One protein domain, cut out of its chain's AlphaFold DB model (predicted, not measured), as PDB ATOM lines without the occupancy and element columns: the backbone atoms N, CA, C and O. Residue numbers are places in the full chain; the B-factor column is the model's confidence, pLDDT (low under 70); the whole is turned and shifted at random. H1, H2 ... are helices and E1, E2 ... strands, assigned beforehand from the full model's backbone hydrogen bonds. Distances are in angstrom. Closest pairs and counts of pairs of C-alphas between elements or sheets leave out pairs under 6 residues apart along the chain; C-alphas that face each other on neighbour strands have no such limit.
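This is residues 2 to 62 of the 64 residues of an uncharacterized protein of Paenibacillus macerans (UniProt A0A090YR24). A long helix, H1, sticks out like a handle from a small, strongly twisted sheet of four strands, which makes the head at the other end. Residues 2 to 24, of which 2 to 22 belong to H1, stand free, and the sheet has no helix on it. The printed part has 61 residues, in the order H1, E1, E2, E3, E4; the sheet's order is the same, E1 - E2 - E3 - E4, all antiparallel, and the class is mixed, helices and strands. The whole is extended, with a radius of gyration of the C-alphas of 19.3 A, and spans 65 by 19 by 16 A, a rod.

Start with H1, residues 2 to 22, where every O i to N i+4 pair is within hydrogen-bond range; it is not on the sheet and is apart from E2, residues 38 to 45. Next look at E1, residues 28 to 35, an edge strand that forms a hairpin with E2 at 153 degrees between directions; N 31 and O 42 are 2.9 A apart. E2 and E3, residues 51 to 55, form a hairpin at 133 degrees, with N 52 and O 43 at 2.8 A; C-alphas 44 and 51, which face each other, are 4.3 A apart. E3 and the other edge strand, E4, residues 58 to 61, form a hairpin at 146 degrees, with N 55 and O 58 at 2.8 A. These four strands are a meander, each the antiparallel neighbour of the one before; E1 and E4 are apart.

Find C-alpha 2 at (-62.486, -47.769, 23.286); from there H1 runs 30.4 A to C-alpha 22. E1 begins at C-alpha 28, (-24.184, -37.267, 10.293), and is 21.0 A long; E2 is 22.3 A, E3 12.9 A and E4 10.1 A, ending at C-alpha 61, (-13.487, -30.105, 12.219).

The C-alphas of Lys 2 and Asp 36, the two farthest apart, are 65.5 A from each other. Without the residues that stand free, the body spans 29 by 19 by 13 A. The printed part has no cut, and its four links are tight. Look at residues 23 to 25 for pLDDT under 70; the mean of the printed part is 88.0.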
ATOM      1  N   LYS A   2     -63.498 -48.722  22.770       73.81
ATOM      2  CA  LYS A   2     -62.486 -47.769  23.286       73.81
ATOM      3  C   LYS A   2     -61.094 -48.380  23.538       73.81
ATOM      4  O   LYS A   2     -60.098 -47.815  23.116       73.81
ATOM      5  N   LYS A   3     -61.026 -49.580  24.133       83.81
ATOM      6  CA  LYS A   3     -59.750 -50.280  24.395       83.81
ATOM      7  C   LYS A   3     -58.975 -50.618  23.113       83.81
ATOM      8  O   LYS A   3     -57.775 -50.408  23.062       83.81
ATOM      9  N   ARG A   4     -59.664 -51.068  22.052       90.94
ATOM     10  CA  ARG A   4     -59.042 -51.352  20.742       90.94
ATOM     11  C   ARG A   4     -58.411 -50.103  20.126       90.94
ATOM     12  O   ARG A   4     -57.319 -50.193  19.588       90.94
ATOM     13  N   ILE A   5     -59.084 -48.958  20.242       93.75
ATOM     14  CA  ILE A   5     -58.577 -47.676  19.736       93.75
ATOM     15  C   ILE A   5     -57.315 -47.256  20.500       93.75
ATOM     16  O   ILE A   5     -56.343 -46.848  19.879       93.75
ATOM     17  N   ILE A   6     -57.287 -47.427  21.826       94.88
ATOM     18  CA  ILE A   6     -56.103 -47.111  22.642       94.88
ATOM     19  C   ILE A   6     -54.902 -47.977  22.235       94.88
ATOM     20  O   ILE A   6     -53.819 -47.444  22.017       94.88
ATOM     21  N   TYR A   7     -55.089 -49.293  22.074       95.88
ATOM     22  CA  TYR A   7     -54.005 -50.180  21.633       95.88
ATOM     23  C   TYR A   7     -53.504 -49.846  20.224       95.88
ATOM     24  O   TYR A   7     -52.301 -49.895  19.984       95.88
ATOM     25  N   LEU A   8     -54.403 -49.463  19.312       96.44
ATOM     26  CA  LEU A   8     -54.030 -49.027  17.967       96.44
ATOM     27  C   LEU A   8     -53.152 -47.766  18.014       96.44
ATOM     28  O   LEU A   8     -52.100 -47.727  17.385       96.44
ATOM     29  N   LEU A   9     -53.558 -46.755  18.788       96.56
ATOM     30  CA  LEU A   9     -52.803 -45.507  18.924       96.56
ATOM     31  C   LEU A   9     -51.430 -45.737  19.566       96.56
ATOM     32  O   LEU A   9     -50.440 -45.184  19.097       96.56
ATOM     33  N   ALA A  10     -51.355 -46.593  20.589       96.56
ATOM     34  CA  ALA A  10     -50.089 -46.963  21.212       96.56
ATOM     35  C   ALA A  10     -49.149 -47.681  20.227       96.56
ATOM     36  O   ALA A  10     -47.959 -47.378  20.185       96.56
ATOM     37  N   ALA A  11     -49.680 -48.587  19.399       96.75
ATOM     38  CA  ALA A  11     -48.901 -49.280  18.375       96.75
ATOM     39  C   ALA A  11     -48.388 -48.321  17.287       96.75
ATOM     40  O   ALA A  11     -47.223 -48.397  16.906       96.75
ATOM     41  N   ILE A  12     -49.226 -47.386  16.825       96.44
ATOM     42  CA  ILE A  12     -48.824 -46.352  15.858       96.44
ATOM     43  C   ILE A  12     -47.724 -45.468  16.451       96.44
ATOM     44  O   ILE A  12     -46.726 -45.206  15.787       96.44
ATOM     45  N   PHE A  13     -47.867 -45.043  17.707       96.62
ATOM     46  CA  PHE A  13     -46.853 -44.229  18.371       96.62
ATOM     47  C   PHE A  13     -45.522 -44.979  18.517       96.62
ATOM     48  O   PHE A  13     -44.471 -44.429  18.197       96.62
ATOM     49  N   ALA A  14     -45.562 -46.254  18.914       95.81
ATOM     50  CA  ALA A  14     -44.371 -47.095  18.976       95.81
ATOM     51  C   ALA A  14     -43.692 -47.230  17.603       95.81
ATOM     52  O   ALA A  14     -42.473 -47.120  17.516       95.81
ATOM     53  N   LEU A  15     -44.464 -47.400  16.524       94.12
ATOM     54  CA  LEU A  15     -43.928 -47.436  15.161       94.12
ATOM     55  C   LEU A  15     -43.273 -46.115  14.755       94.12
ATOM     56  O   LEU A  15     -42.203 -46.150  14.158       94.12
ATOM     57  N   ILE A  16     -43.865 -44.968  15.103       92.00
ATOM     58  CA  ILE A  16     -43.265 -43.651  14.841       92.00
ATOM     59  C   ILE A  16     -41.937 -43.516  15.589       92.00
ATOM     60  O   ILE A  16     -40.946 -43.127  14.983       92.00
ATOM     61  N   VAL A  17     -41.881 -43.890  16.871       90.94
ATOM     62  CA  VAL A  17     -40.643 -43.843  17.669       90.94
ATOM     63  C   VAL A  17     -39.567 -44.751  17.076       90.94
ATOM     64  O   VAL A  17     -38.428 -44.324  16.905       90.94
ATOM     65  N   LEU A  18     -39.920 -45.986  16.716       89.44
ATOM     66  CA  LEU A  18     -38.987 -46.918  16.081       89.44
ATOM     67  C   LEU A  18     -38.507 -46.374  14.731       89.44
ATOM     68  O   LEU A  18     -37.309 -46.355  14.470       89.44
ATOM     69  N   PHE A  19     -39.407 -45.853  13.898       86.88
ATOM     70  CA  PHE A  19     -39.048 -45.212  12.633       86.88
ATOM     71  C   PHE A  19     -38.099 -44.026  12.856       86.88
ATOM     72  O   PHE A  19     -37.099 -43.892  12.156       86.88
ATOM     73  N   SER A  20     -38.347 -43.200  13.872       80.88
ATOM     74  CA  SER A  20     -37.479 -42.078  14.226       80.88
ATOM     75  C   SER A  20     -36.102 -42.497  14.746       80.88
ATOM     76  O   SER A  20     -35.164 -41.722  14.648       80.88
ATOM     77  N   ILE A  21     -35.950 -43.698  15.302       78.50
ATOM     78  CA  ILE A  21     -34.647 -44.201  15.763       78.50
ATOM     79  C   ILE A  21     -33.885 -44.873  14.617       78.50
ATOM     80  O   ILE A  21     -32.677 -44.695  14.493       78.50
ATOM     81  N   PHE A  22     -34.582 -45.663  13.800       75.44
ATOM     82  CA  PHE A  22     -33.954 -46.550  12.820       75.44
ATOM     83  C   PHE A  22     -33.894 -45.980  11.400       75.44
ATOM     84  O   PHE A  22     -33.053 -46.409  10.616       75.44
ATOM     85  N   ILE A  23     -34.795 -45.060  11.048       68.31
ATOM     86  CA  ILE A  23     -34.936 -44.529   9.682       68.31
ATOM     87  C   ILE A  23     -34.685 -43.017   9.633       68.31
ATOM     88  O   ILE A  23     -34.266 -42.510   8.592       68.31
ATOM     89  N   TYR A  24     -34.882 -42.285  10.737       61.75
ATOM     90  CA  TYR A  24     -34.453 -40.885  10.797       61.75
ATOM     91  C   TYR A  24     -32.944 -40.803  10.541       61.75
ATOM     92  O   TYR A  24     -32.197 -41.639  11.059       61.75
ATOM     93  N   PRO A  25     -32.493 -39.841   9.718       62.41
ATOM     94  CA  PRO A  25     -31.112 -39.774   9.277       62.41
ATOM     95  C   PRO A  25     -30.196 -39.754  10.492       62.41
ATOM     96  O   PRO A  25     -30.453 -39.033  11.460       62.41
ATOM     97  N   SER A  26     -29.120 -40.542  10.437       73.06
ATOM     98  CA  SER A  26     -28.028 -40.394  11.388       73.06
ATOM     99  C   SER A  26     -27.697 -38.910  11.517       73.06
ATOM    100  O   SER A  26     -27.717 -38.188  10.519       73.06
ATOM    101  N   PHE A  27     -27.349 -38.455  12.726       83.50
ATOM    102  CA  PHE A  27     -26.935 -37.064  12.967       83.50
ATOM    103  C   PHE A  27     -25.829 -36.591  12.019       83.50
ATOM    104  O   PHE A  27     -25.577 -35.398  11.944       83.50
ATOM    105  N   TYR A  28     -25.199 -37.511  11.289       87.56
ATOM    106  CA  TYR A  28     -24.184 -37.267  10.293       87.56
ATOM    107  C   TYR A  28     -24.601 -37.753   8.904       87.56
ATOM    108  O   TYR A  28     -25.037 -38.893   8.732       87.56
ATOM    109  N   LYS A  29     -24.388 -36.903   7.903       87.88
ATOM    110  CA  LYS A  29     -24.373 -37.242   6.483       87.88
ATOM    111  C   LYS A  29     -22.936 -37.540   6.072       87.88
ATOM    112  O   LYS A  29     -22.076 -36.671   6.179       87.88
ATOM    113  N   TYR A  30     -22.683 -38.746   5.579       90.81
ATOM    114  CA  TYR A  30     -21.361 -39.148   5.104       90.81
ATOM    115  C   TYR A  30     -21.212 -38.855   3.614       90.81
ATOM    116  O   TYR A  30     -22.112 -39.135   2.821       90.81
ATOM    117  N   MET A  31     -20.073 -38.289   3.236       91.56
ATOM    118  CA  MET A  31     -19.716 -37.993   1.854       91.56
ATOM    119  C   MET A  31     -18.198 -38.010   1.669       91.56
ATOM    120  O   MET A  31     -17.449 -38.222   2.617       91.56
ATOM    121  N   TYR A  32     -17.748 -37.796   0.437       92.44
ATOM    122  CA  TYR A  32     -16.335 -37.654   0.115       92.44
ATOM    123  C   TYR A  32     -16.090 -36.272  -0.472       92.44
ATOM    124  O   TYR A  32     -16.899 -35.795  -1.271       92.44
ATOM    125  N   ILE A  33     -14.981 -35.651  -0.086       89.62
ATOM    126  CA  ILE A  33     -14.477 -34.434  -0.719       89.62
ATOM    127  C   ILE A  33     -13.278 -34.817  -1.583       89.62
ATOM    128  O   ILE A  33     -12.371 -35.521  -1.135       89.62
ATOM    129  N   GLU A  34     -13.307 -34.383  -2.838       89.75
ATOM    130  CA  GLU A  34     -12.182 -34.483  -3.765       89.75
ATOM    131  C   GLU A  34     -11.272 -33.267  -3.582       89.75
ATOM    132  O   GLU A  34     -11.733 -32.129  -3.584       89.75
ATOM    133  N   THR A  35      -9.977 -33.519  -3.411       81.94
ATOM    134  CA  THR A  35      -8.920 -32.503  -3.358       81.94
ATOM    135  C   THR A  35      -7.772 -32.930  -4.271       81.94
ATOM    136  O   THR A  35      -7.704 -34.097  -4.668       81.94
ATOM    137  N   ASP A  36      -6.823 -32.033  -4.539       84.25
ATOM    138  CA  ASP A  36      -5.614 -32.352  -5.317       84.25
ATOM    139  C   ASP A  36      -4.798 -33.508  -4.706       84.25
ATOM    140  O   ASP A  36      -4.098 -34.232  -5.411       84.25
ATOM    141  N   ASN A  37      -4.947 -33.731  -3.395       79.38
ATOM    142  CA  ASN A  37      -4.276 -34.787  -2.637       79.38
ATOM    143  C   ASN A  37      -5.104 -36.084  -2.517       79.38
ATOM    144  O   ASN A  37      -4.690 -37.009  -1.819       79.38
ATOM    145  N   GLY A  38      -6.268 -36.172  -3.173       85.00
ATOM    146  CA  GLY A  38      -7.116 -37.365  -3.208       85.00
ATOM    147  C   GLY A  38      -8.519 -37.179  -2.622       85.00
ATOM    148  O   GLY A  38      -8.995 -36.061  -2.410       85.00
ATOM    149  N   LYS A  39      -9.206 -38.308  -2.397       88.94
ATOM    150  CA  LYS A  39     -10.573 -38.377  -1.855       88.94
ATOM    151  C   LYS A  39     -10.547 -38.591  -0.352       88.94
ATOM    152  O   LYS A  39     -10.065 -39.624   0.108       88.94
ATOM    153  N   PHE A  40     -11.144 -37.668   0.390       90.12
ATOM    154  CA  PHE A  40     -11.202 -37.736   1.844       90.12
ATOM    155  C   PHE A  40     -12.632 -37.985   2.325       90.12
ATOM    156  O   PHE A  40     -13.548 -37.293   1.870       90.12
ATOM    157  N   PRO A  41     -12.857 -38.965   3.219       93.12
ATOM    158  CA  PRO A  41     -14.161 -39.166   3.822       93.12
ATOM    159  C   PRO A  41     -14.465 -38.037   4.803       93.12
ATOM    160  O   PRO A  41     -13.645 -37.676   5.649       93.12
ATOM    161  N   VAL A  42     -15.673 -37.502   4.682       93.25
ATOM    162  CA  VAL A  42     -16.184 -36.387   5.471       93.25
ATOM    163  C   VAL A  42     -17.545 -36.765   6.026       93.25
ATOM    164  O   VAL A  42     -18.371 -37.378   5.343       93.25
ATOM    165  N   ARG A  43     -17.797 -36.385   7.273       92.56
ATOM    166  CA  ARG A  43     -19.124 -36.451   7.875       92.56
ATOM    167  C   ARG A  43     -19.607 -35.036   8.157       92.56
ATOM    168  O   ARG A  43     -18.853 -34.209   8.649       92.56
ATOM    169  N   ILE A  44     -20.861 -34.757   7.836       91.06
ATOM    170  CA  ILE A  44     -21.491 -33.459   8.073       91.06
ATOM    171  C   ILE A  44     -22.598 -33.657   9.084       91.06
ATOM    172  O   ILE A  44     -23.515 -34.438   8.833       91.06
ATOM    173  N   ASN A  45     -22.538 -32.954  10.209       90.44
ATOM    174  CA  ASN A  45     -23.626 -32.989  11.169       90.44
ATOM    175  C   ASN A  45     -24.881 -32.350  10.547       90.44
ATOM    176  O   ASN A  45     -24.870 -31.187  10.155       90.44
ATOM    177  N   VAL A  46     -25.977 -33.101  10.448       85.25
ATOM    178  CA  VAL A  46     -27.220 -32.661   9.791       85.25
ATOM    179  C   VAL A  46     -27.876 -31.499  10.549       85.25
ATOM    180  O   VAL A  46     -28.581 -30.693   9.943       85.25
ATOM    181  N   ILE A  47     -27.622 -31.379  11.856       85.12
ATOM    182  CA  ILE A  47     -28.164 -30.316  12.708       85.12
ATOM    183  C   ILE A  47     -27.257 -29.086  12.693       85.12
ATOM    184  O   ILE A  47     -27.735 -27.995  12.398       85.12
ATOM    185  N   THR A  48     -25.967 -29.237  13.006       89.06
ATOM    186  CA  THR A  48     -25.059 -28.080  13.132       89.06
ATOM    187  C   THR A  48     -24.440 -27.635  11.814       89.06
ATOM    188  O   THR A  48     -23.871 -26.555  11.759       89.06
ATOM    189  N   GLN A  49     -24.549 -28.447  10.757       88.94
ATOM    190  CA  GLN A  49     -23.879 -28.253   9.466       88.94
ATOM    191  C   GLN A  49     -22.341 -28.236   9.546       88.94
ATOM    192  O   GLN A  49     -21.683 -27.983   8.539       88.94
ATOM    193  N   ASN A  50     -21.754 -28.569  10.702       91.31
ATOM    194  CA  ASN A  50     -20.306 -28.699  10.847       91.31
ATOM    195  C   ASN A  50     -19.815 -29.927  10.078       91.31
ATOM    196  O   ASN A  50     -20.401 -31.011  10.183       91.31
ATOM    197  N   ALA A  51     -18.742 -29.742   9.314       91.50
ATOM    198  CA  ALA A  51     -18.098 -30.796   8.550       91.50
ATOM    199  C   ALA A  51     -16.826 -31.254   9.261       91.50
ATOM    200  O   ALA A  51     -15.999 -30.432   9.645       91.50
ATOM    201  N   GLU A  52     -16.656 -32.565   9.384       93.50
ATOM    202  CA  GLU A  52     -15.463 -33.183   9.952       93.50
ATOM    203  C   GLU A  52     -14.831 -34.130   8.932       93.50
ATOM    204  O   GLU A  52     -15.523 -34.945   8.314       93.50
ATOM    205  N   ILE A  53     -13.513 -34.055   8.780       93.25
ATOM    206  CA  ILE A  53     -12.719 -34.952   7.940       93.25
ATOM    207  C   ILE A  53     -12.148 -36.093   8.782       93.25
ATOM    208  O   ILE A  53     -11.756 -35.894   9.933       93.25
ATOM    209  N   LEU A  54     -12.100 -37.300   8.220       91.75
ATOM    210  CA  LEU A  54     -11.451 -38.429   8.881       91.75
ATOM    211  C   LEU A  54      -9.933 -38.364   8.684       91.75
ATOM    212  O   LEU A  54      -9.443 -38.348   7.555       91.75
ATOM    213  N   THR A  55      -9.197 -38.399   9.788       88.88
ATOM    214  CA  THR A  55      -7.730 -38.433   9.841       88.88
ATOM    215  C   THR A  55      -7.240 -39.628  10.664       88.88
ATOM    216  O   THR A  55      -8.048 -40.391  11.199       88.88
ATOM    217  N   LEU A  56      -5.917 -39.801  10.778       89.19
ATOM    218  CA  LEU A  56      -5.319 -40.838  11.631       89.19
ATOM    219  C   LEU A  56      -5.674 -40.653  13.115       89.19
ATOM    220  O   LEU A  56      -5.833 -41.644  13.824       89.19
ATOM    221  N   ASP A  57      -5.861 -39.407  13.551       90.25
ATOM    222  CA  ASP A  57      -6.195 -39.054  14.936       90.25
ATOM    223  C   ASP A  57      -7.715 -39.020  15.194       90.25
ATOM    224  O   ASP A  57      -8.163 -38.735  16.305       90.25
ATOM    225  N   GLY A  58      -8.527 -39.339  14.179       90.25
ATOM    226  CA  GLY A  58      -9.988 -39.348  14.246       90.25
ATOM    227  C   GLY A  58     -10.641 -38.247  13.410       90.25
ATOM    228  O   GLY A  58     -10.106 -37.814  12.390       90.25
ATOM    229  N   TRP A  59     -11.846 -37.844  13.813       91.44
ATOM    230  CA  TRP A  59     -12.629 -36.817  13.125       91.44
ATOM    231  C   TRP A  59     -12.188 -35.426  13.574       91.44
ATOM    232  O   TRP A  59     -12.210 -35.136  14.769       91.44
ATOM    233  N   LEU A  60     -11.788 -34.589  12.619       91.94
ATOM    234  CA  LEU A  60     -11.360 -33.214  12.864       91.94
ATOM    235  C   LEU A  60     -12.275 -32.239  12.132       91.94
ATOM    236  O   LEU A  60     -12.574 -32.448  10.956       91.94
ATOM    237  N   ASP A  61     -12.686 -31.172  12.815       90.19
ATOM    238  CA  ASP A  61     -13.487 -30.105  12.219       90.19
ATOM    239  C   ASP A  61     -12.727 -29.443  11.061       90.19
ATOM    240  O   ASP A  61     -11.576 -29.019  11.192       90.19
ATOM    241  N   ILE A  62     -13.408 -29.311   9.927       81.75
ATOM    242  CA  ILE A  62     -12.951 -28.516   8.791       81.75
ATOM    243  C   ILE A  62     -13.331 -27.065   9.104       81.75
ATOM    244  O   ILE A  62     -14.359 -26.559   8.652       81.75
TER     245      ILE A  62